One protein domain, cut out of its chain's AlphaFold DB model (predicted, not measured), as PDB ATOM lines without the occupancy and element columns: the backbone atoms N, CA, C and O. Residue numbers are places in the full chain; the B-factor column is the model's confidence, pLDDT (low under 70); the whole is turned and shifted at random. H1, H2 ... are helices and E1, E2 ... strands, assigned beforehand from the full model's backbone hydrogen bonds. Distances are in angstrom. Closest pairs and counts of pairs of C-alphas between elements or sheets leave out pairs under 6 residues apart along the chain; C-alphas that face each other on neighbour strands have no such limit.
ATOM      1  N   HIS A 133      45.420  -1.431 -40.918       73.19
ATOM      2  CA  HIS A 133      45.676  -0.972 -39.564       73.19
ATOM      3  C   HIS A 133      44.966  -1.865 -38.557       73.19
ATOM      4  O   HIS A 133      43.828  -2.270 -38.775       73.19
ATOM      5  N   HIS A 134      45.651  -2.105 -37.451       74.38
ATOM      6  CA  HIS A 134      45.149  -2.737 -36.247       74.38
ATOM      7  C   HIS A 134      44.792  -1.645 -35.247       74.38
ATOM      8  O   HIS A 134      45.655  -0.835 -34.899       74.38
ATOM      9  N   LEU A 135      43.536  -1.590 -34.809       68.62
ATOM     10  CA  LEU A 135      43.136  -0.688 -33.738       68.62
ATOM     11  C   LEU A 135      43.470  -1.340 -32.397       68.62
ATOM     12  O   LEU A 135      43.010  -2.442 -32.105       68.62
ATOM     13  N   TYR A 136      44.289  -0.680 -31.588       66.88
ATOM     14  CA  TYR A 136      44.609  -1.133 -30.239       66.88
ATOM     15  C   TYR A 136      44.780   0.078 -29.329       66.88
ATOM     16  O   TYR A 136      45.538   0.987 -29.670       66.88
ATOM     17  N   ARG A 137      44.056   0.112 -28.200       61.78
ATOM     18  CA  ARG A 137      44.022   1.266 -27.280       61.78
ATOM     19  C   ARG A 137      43.831   2.595 -28.018       61.78
ATOM     20  O   ARG A 137      44.577   3.527 -27.779       61.78
ATOM     21  N   GLY A 138      42.947   2.640 -29.017       55.81
ATOM     22  CA  GLY A 138      42.622   3.878 -29.746       55.81
ATOM     23  C   GLY A 138      43.630   4.340 -30.776       55.81
ATOM     24  O   GLY A 138      43.396   5.329 -31.475       55.81
ATOM     25  N   ARG A 139      44.740   3.617 -30.916       59.88
ATOM     26  CA  ARG A 139      45.773   3.922 -31.892       59.88
ATOM     27  C   ARG A 139      45.760   2.898 -33.015       59.88
ATOM     28  O   ARG A 139      45.564   1.702 -32.809       59.88
ATOM     29  N   ARG A 140      45.969   3.390 -34.235       67.31
ATOM     30  CA  ARG A 140      46.130   2.560 -35.430       67.31
ATOM     31  C   ARG A 140      47.587   2.149 -35.557       67.31
ATOM     32  O   ARG A 140      48.452   3.012 -35.674       67.31
ATOM     33  N   PHE A 141      47.832   0.847 -35.578       70.69
ATOM     34  CA  PHE A 141      49.146   0.255 -35.794       70.69
ATOM     35  C   PHE A 141      49.180  -0.438 -37.152       70.69
ATOM     36  O   PHE A 141      48.272  -1.186 -37.502       70.69
ATOM     37  N   THR A 142      50.224  -0.211 -37.934       80.56
ATOM     38  CA  THR A 142      50.561  -1.082 -39.072       80.56
ATOM     39  C   THR A 142      51.064  -2.448 -38.584       80.56
ATOM     40  O   THR A 142      51.458  -2.579 -37.426       80.56
ATOM     41  N   ASP A 143      51.129  -3.455 -39.468       81.25
ATOM     42  CA  ASP A 143      51.699  -4.784 -39.154       81.25
ATOM     43  C   ASP A 143      53.107  -4.661 -38.503       81.25
ATOM     44  O   ASP A 143      53.442  -5.374 -37.555       81.25
ATOM     45  N   ALA A 144      53.925  -3.709 -38.972       77.62
ATOM     46  CA  ALA A 144      55.271  -3.454 -38.453       77.62
ATOM     47  C   ALA A 144      55.276  -2.748 -37.087       77.62
ATOM     48  O   ALA A 144      56.052  -3.110 -36.204       77.62
ATOM     49  N   GLU A 145      54.408  -1.755 -36.892       77.25
ATOM     50  CA  GLU A 145      54.289  -1.061 -35.606       77.25
ATOM     51  C   GLU A 145      53.692  -1.979 -34.534       77.25
ATOM     52  O   GLU A 145      54.141  -1.947 -33.389       77.25
ATOM     53  N   LEU A 146      52.739  -2.838 -34.909       80.06
ATOM     54  CA  LEU A 146      52.185  -3.857 -34.024       80.06
ATOM     55  C   LEU A 146      53.256  -4.884 -33.640       80.06
ATOM     56  O   LEU A 146      53.405  -5.196 -32.463       80.06
ATOM     57  N   SER A 147      54.059  -5.353 -34.601       83.00
ATOM     58  CA  SER A 147      55.219  -6.217 -34.335       83.00
ATOM     59  C   SER A 147      56.186  -5.582 -33.332       83.00
ATOM     60  O   SER A 147      56.548  -6.223 -32.348       83.00
ATOM     61  N   ALA A 148      56.544  -4.308 -33.518       78.88
ATOM     62  CA  ALA A 148      57.433  -3.596 -32.601       78.88
ATOM     63  C   ALA A 148      56.816  -3.408 -31.202       78.88
ATOM     64  O   ALA A 148      57.513  -3.533 -30.192       78.88
ATOM     65  N   LEU A 149      55.510  -3.130 -31.129       75.31
ATOM     66  CA  LEU A 149      54.772  -3.016 -29.870       75.31
ATOM     67  C   LEU A 149      54.767  -4.343 -29.101       75.31
ATOM     68  O   LEU A 149      55.012  -4.357 -27.894       75.31
ATOM     69  N   LEU A 150      54.507  -5.448 -29.803       74.88
ATOM     70  CA  LEU A 150      54.473  -6.789 -29.225       74.88
ATOM     71  C   LEU A 150      55.867  -7.265 -28.803       74.88
ATOM     72  O   LEU A 150      56.012  -7.819 -27.715       74.88
ATOM     73  N   ALA A 151      56.892  -6.983 -29.611       76.00
ATOM     74  CA  ALA A 151      58.289  -7.296 -29.315       76.00
ATOM     75  C   ALA A 151      58.787  -6.606 -28.037       76.00
ATOM     76  O   ALA A 151      59.525  -7.196 -27.256       76.00
ATOM     77  N   LYS A 152      58.364  -5.359 -27.802       65.81
ATOM     78  CA  LYS A 152      58.804  -4.578 -26.640       65.81
ATOM     79  C   LYS A 152      58.216  -5.070 -25.315       65.81
ATOM     80  O   LYS A 152      58.859  -4.923 -24.283       65.81
ATOM     81  N   ASN A 153      56.989  -5.578 -25.341       59.72
ATOM     82  CA  ASN A 153      56.226  -5.839 -24.123       59.72
ATOM     83  C   ASN A 153      56.032  -7.335 -23.841       59.72
ATOM     84  O   ASN A 153      55.760  -7.685 -22.697       59.72
ATOM     85  N   PHE A 154      56.138  -8.203 -24.855       64.56
ATOM     86  CA  PHE A 154      55.711  -9.601 -24.737       64.56
ATOM     87  C   PHE A 154      56.649 -10.570 -25.468       64.56
ATOM     88  O   PHE A 154      57.506 -11.194 -24.850       64.56
ATOM     89  N   LYS A 155      56.483 -10.730 -26.785       65.69
ATOM     90  CA  LYS A 155      57.146 -11.770 -27.580       65.69
ATOM     91  C   LYS A 155      57.466 -11.246 -28.974       65.69
ATOM     92  O   LYS A 155      56.656 -10.549 -29.586       65.69
ATOM     93  N   ASN A 156      58.634 -11.612 -29.495       67.56
ATOM     94  CA  ASN A 156      59.083 -11.182 -30.817       67.56
ATOM     95  C   ASN A 156      58.282 -11.879 -31.922       67.56
ATOM     96  O   ASN A 156      58.530 -13.039 -32.246       67.56
ATOM     97  N   TYR A 157      57.344 -11.152 -32.527       71.19
ATOM     98  CA  TYR A 157      56.730 -11.527 -33.798       71.19
ATOM     99  C   TYR A 157      57.347 -10.714 -34.920       71.19
ATOM    100  O   TYR A 157      57.474  -9.497 -34.797       71.19
ATOM    101  N   SER A 158      57.684 -11.361 -36.034       81.56
ATOM    102  CA  SER A 158      58.063 -10.626 -37.238       81.56
ATOM    103  C   SER A 158      56.828  -9.940 -37.849       81.56
ATOM    104  O   SER A 158      55.723 -10.494 -37.777       81.56
ATOM    105  N   PRO A 159      56.987  -8.774 -38.500       81.31
ATOM    106  CA  PRO A 159      55.892  -8.125 -39.224       81.31
ATOM    107  C   PRO A 159      55.220  -9.059 -40.248       81.31
ATOM    108  O   PRO A 159      54.006  -9.025 -40.434       81.31
ATOM    109  N   GLU A 160      55.999  -9.953 -40.864       82.75
ATOM    110  CA  GLU A 160      55.502 -10.911 -41.856       82.75
ATOM    111  C   GLU A 160      54.610 -11.999 -41.232       82.75
ATOM    112  O   GLU A 160      53.633 -12.425 -41.849       82.75
ATOM    113  N   ALA A 161      54.891 -12.430 -39.998       82.75
ATOM    114  CA  ALA A 161      54.039 -13.388 -39.294       82.75
ATOM    115  C   ALA A 161      52.653 -12.792 -38.993       82.75
ATOM    116  O   ALA A 161      51.636 -13.452 -39.220       82.75
ATOM    117  N   ILE A 162      52.613 -11.529 -38.553       84.62
ATOM    118  CA  ILE A 162      51.370 -10.780 -38.300       84.62
ATOM    119  C   ILE A 162      50.574 -10.625 -39.597       84.62
ATOM    120  O   ILE A 162      49.393 -10.972 -39.652       84.62
ATOM    121  N   LYS A 163      51.242 -10.207 -40.675       87.06
ATOM    122  CA  LYS A 163      50.642 -10.071 -42.006       87.06
ATOM    123  C   LYS A 163      50.023 -11.377 -42.509       87.06
ATOM    124  O   LYS A 163      48.868 -11.375 -42.940       87.06
ATOM    125  N   LYS A 164      50.751 -12.501 -42.438       87.69
ATOM    126  CA  LYS A 164      50.249 -13.824 -42.860       87.69
ATOM    127  C   LYS A 164      49.066 -14.284 -42.013       87.69
ATOM    128  O   LYS A 164      48.132 -14.891 -42.532       87.69
ATOM    129  N   TYR A 165      49.092 -14.011 -40.711       85.06
ATOM    130  CA  TYR A 165      47.972 -14.317 -39.826       85.06
ATOM    131  C   TYR A 165      46.724 -13.515 -40.212       85.06
ATOM    132  O   TYR A 165      45.680 -14.107 -40.483       85.06
ATOM    133  N   ARG A 166      46.862 -12.194 -40.370       88.06
ATOM    134  CA  ARG A 166      45.784 -11.305 -40.823       88.06
ATOM    135  C   ARG A 166      45.195 -11.740 -42.164       88.06
ATOM    136  O   ARG A 166      43.981 -11.778 -42.306       88.06
ATOM    137  N   GLN A 167      46.027 -12.091 -43.146       86.81
ATOM    138  CA  GLN A 167      45.552 -12.552 -44.458       86.81
ATOM    139  C   GLN A 167      44.718 -13.835 -44.370       86.81
ATOM    140  O   GLN A 167      43.690 -13.935 -45.037       86.81
ATOM    141  N   ARG A 168      45.131 -14.803 -43.539       88.00
ATOM    142  CA  ARG A 168      44.368 -16.045 -43.335       88.00
ATOM    143  C   ARG A 168      43.018 -15.782 -42.680       88.00
ATOM    144  O   ARG A 168      42.015 -16.294 -43.159       88.00
ATOM    145  N   MET A 169      42.994 -14.960 -41.637       85.75
ATOM    146  CA  MET A 169      41.762 -14.632 -40.920       85.75
ATOM    147  C   MET A 169      40.805 -13.794 -41.781       85.75
ATOM    148  O   MET A 169      39.618 -14.082 -41.824       85.75
ATOM    149  N   ALA A 170      41.318 -12.838 -42.560       83.38
ATOM    150  CA  ALA A 170      40.498 -12.079 -43.507       83.38
ATOM    151  C   ALA A 170      39.878 -12.987 -44.584       83.38
ATOM    152  O   ALA A 170      38.723 -12.809 -44.952       83.38
ATOM    153  N   LYS A 171      40.617 -14.002 -45.062       86.56
ATOM    154  CA  LYS A 171      40.079 -15.021 -45.982       86.56
ATOM    155  C   LYS A 171      38.995 -15.885 -45.324       86.56
ATOM    156  O   LYS A 171      38.106 -16.359 -46.017       86.56
ATOM    157  N   ALA A 172      39.074 -16.075 -44.009       83.31
ATOM    158  CA  ALA A 172      38.055 -16.750 -43.211       83.31
ATOM    159  C   ALA A 172      36.874 -15.834 -42.820       83.31
ATOM    160  O   ALA A 172      36.008 -16.271 -42.075       83.31
ATOM    161  N   GLY A 173      36.829 -14.590 -43.313       81.62
ATOM    162  CA  GLY A 173      35.700 -13.672 -43.128       81.62
ATOM    163  C   GLY A 173      35.794 -12.744 -41.916       81.62
ATOM    164  O   GLY A 173      34.894 -11.941 -41.713       81.62
ATOM    165  N   TYR A 174      36.880 -12.795 -41.141       77.81
ATOM    166  CA  TYR A 174      37.047 -11.927 -39.973       77.81
ATOM    167  C   TYR A 174      37.328 -10.473 -40.379       77.81
ATOM    168  O   TYR A 174      38.165 -10.197 -41.250       77.81
ATOM    169  N   SER A 175      36.692  -9.534 -39.684       75.25
ATOM    170  CA  SER A 175      36.996  -8.104 -39.749       75.25
ATOM    171  C   SER A 175      38.377  -7.789 -39.149       75.25
ATOM    172  O   SER A 175      38.927  -8.540 -38.344       75.25
ATOM    173  N   ASN A 176      38.968  -6.641 -39.503       72.25
ATOM    174  CA  ASN A 176      40.287  -6.255 -38.976       72.25
ATOM    175  C   ASN A 176      40.316  -6.123 -37.443       72.25
ATOM    176  O   ASN A 176      41.354  -6.396 -36.832       72.25
ATOM    177  N   ASP A 177      39.208  -5.727 -36.825       68.62
ATOM    178  CA  ASP A 177      39.131  -5.569 -35.373       68.62
ATOM    179  C   ASP A 177      39.095  -6.935 -34.686       68.62
ATOM    180  O   ASP A 177      39.839  -7.157 -33.734       68.62
ATOM    181  N   GLU A 178      38.343  -7.901 -35.221       74.19
ATOM    182  CA  GLU A 178      38.352  -9.287 -34.731       74.19
ATOM    183  C   GLU A 178      39.713  -9.960 -34.916       74.19
ATOM    184  O   GLU A 178      40.199 -10.657 -34.027       74.19
ATOM    185  N   ILE A 179      40.384  -9.701 -36.040       81.50
ATOM    186  CA  ILE A 179      41.753 -10.174 -36.256       81.50
ATOM    187  C   ILE A 179      42.679  -9.610 -35.181       81.50
ATOM    188  O   ILE A 179      43.536 -10.325 -34.661       81.50
ATOM    189  N   THR A 180      42.520  -8.330 -34.845       78.69
ATOM    190  CA  THR A 180      43.325  -7.703 -33.804       78.69
ATOM    191  C   THR A 180      42.991  -8.301 -32.432       78.69
ATOM    192  O   THR A 180      43.919  -8.710 -31.737       78.69
ATOM    193  N   ARG A 181      41.707  -8.485 -32.084       75.38
ATOM    194  CA  ARG A 181      41.261  -9.210 -30.872       75.38
ATOM    195  C   ARG A 181      41.977 -10.546 -30.735       75.38
ATOM    196  O   ARG A 181      42.577 -10.821 -29.700       75.38
ATOM    197  N   GLU A 182      41.963 -11.346 -31.796       80.50
ATOM    198  CA  GLU A 182      42.496 -12.703 -31.767       80.50
ATOM    199  C   GLU A 182      44.029 -12.729 -31.674       80.50
ATOM    200  O   GLU A 182      44.592 -13.549 -30.943       80.50
ATOM    201  N   ILE A 183      44.723 -11.787 -32.331       81.31
ATOM    202  CA  ILE A 183      46.176 -11.619 -32.167       81.31
ATOM    203  C   ILE A 183      46.510 -11.362 -30.697       81.31
ATOM    204  O   ILE A 183      47.386 -12.033 -30.162       81.31
ATOM    205  N   PHE A 184      45.821 -10.427 -30.036       76.62
ATOM    206  CA  PHE A 184      46.091 -10.080 -28.637       76.62
ATOM    207  C   PHE A 184      45.670 -11.190 -27.663       76.62
ATOM    208  O   PHE A 184      46.446 -11.533 -26.766       76.62
ATOM    209  N   LYS A 185      44.519 -11.836 -27.896       74.81
ATOM    210  CA  LYS A 185      44.045 -12.999 -27.130       74.81
ATOM    211  C   LYS A 185      45.059 -14.140 -27.151       74.81
ATOM    212  O   LYS A 185      45.390 -14.690 -26.104       74.81
ATOM    213  N   ARG A 186      45.629 -14.451 -28.321       73.44
ATOM    214  CA  ARG A 186      46.667 -15.483 -28.475       73.44
ATOM    215  C   ARG A 186      47.964 -15.160 -27.718       73.44
ATOM    216  O   ARG A 186      48.745 -16.071 -27.452       73.44
ATOM    217  N   MET A 187      48.190 -13.895 -27.354       69.25
ATOM    218  CA  MET A 187      49.317 -13.466 -26.514       69.25
ATOM    219  C   MET A 187      48.983 -13.406 -25.020       69.25
ATOM    220  O   MET A 187      49.839 -12.995 -24.240       69.25
ATOM    221  N   GLY A 188      47.763 -13.772 -24.611       60.78
ATOM    222  CA  GLY A 188      47.319 -13.638 -23.223       60.78
ATOM    223  C   GLY A 188      47.081 -12.185 -22.802       60.78
ATOM    224  O   GLY A 188      47.186 -11.867 -21.620       60.78
ATOM    225  N   LEU A 189      46.795 -11.292 -23.755       59.59
ATOM    226  CA  LEU A 189      46.502  -9.889 -23.479       59.59
ATOM    227  C   LEU A 189      45.013  -9.622 -23.579       59.59
ATOM    228  O   LEU A 189      44.370  -9.994 -24.561       59.59
ATOM    229  N   SER A 190      44.498  -8.904 -22.583       52.84
ATOM    230  CA  SER A 190      43.187  -8.274 -22.676       52.84
ATOM    231  C   SER A 190      43.215  -7.273 -23.829       52.84
ATOM    232  O   SER A 190      43.951  -6.281 -23.803       52.84
ATOM    233  N   TYR A 191      42.458  -7.564 -24.882       53.16
ATOM    234  CA  TYR A 191      42.212  -6.609 -25.947       53.16
ATOM    235  C   TYR A 191      41.227  -5.563 -25.419       53.16
ATOM    236  O   TYR A 191      40.019  -5.776 -25.433       53.16
ATOM    237  N   GLU A 192      41.754  -4.439 -24.933       53.44
ATOM    238  CA  GLU A 192      40.985  -3.255 -24.523       53.44
ATOM    239  C   GLU A 192      40.418  -2.519 -25.755       53.44
ATOM    240  O   GLU A 192      40.733  -1.356 -25.998       53.44
ATOM    241  N   SER A 193      39.656  -3.214 -26.598       54.56
ATOM    242  CA  SER A 193      38.685  -2.555 -27.465       54.56
ATOM    243  C   SER A 193      37.315  -3.024 -27.020       54.56
ATOM    244  O   SER A 193      36.862  -4.129 -27.343       54.56
ATOM    245  N   SER A 194      36.669  -2.166 -26.252       51.88
ATOM    246  CA  SER A 194      35.257  -2.278 -25.897       51.88
ATOM    247  C   SER A 194      34.356  -2.293 -27.142       51.88
ATOM    248  O   SER A 194      33.197  -2.685 -27.064       51.88
TER     249      SER A 194
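What this domain is: This is residues 133 to 194 of the 324 residues of an uncharacterized protein of Comamonadaceae bacterium OH3737_COT-264 (UniProt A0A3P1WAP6). A small two-strand hairpin, E1 and E2, packs through E1 on helix H3, while H2 bridges H3 and H1, which stand apart. The printed part has 62 residues, with E1, E2, H1, H2, H3 in chain order; the sheet is antiparallel and the class is mostly helix. It is compact, with a radius of gyration of the C-alphas of 10.6 A and spans of 30 by 27 by 20 A.

Where its parts are: E1, residues 134 to 136, begins at C-alpha (45.149, -2.737, -36.247); E2 is residues 139 to 141. H2, residues 159 to 171, is 18.5 A long; H1, residues 143 to 153, 15.7 A; H3, residues 176 to 186, 15.4 A, ending at C-alpha (46.667, -15.483, -28.475).

How they stand to each other: In the hairpin, N 134 and O 141 are 2.8 A apart, within hydrogen-bond range. The closest C-alphas of E1 and H3, His 134 and Thr 180, are 5.8 A apart. H2 touches H3 with residues 166 to 170 alone (closest C-alphas Arg 166 and Ile 179, 6.2 A), and H1 with residues 159 to 163 alone (Ala 144 and Pro 159, 4.8 A), each at a steep tilt of 60 degrees, opposite ways. In H1, H2 and H3 every O i to N i+4 pair is within hydrogen-bond range.

The domain as a whole: The C-alphas of Lys 152 and Gly 173, the farthest apart, are 29.8 A apart. The printed part has no cut, and its four links are tight. Residues 135 to 140, 152 to 156, 177 and 187 to 194 have pLDDT under 70.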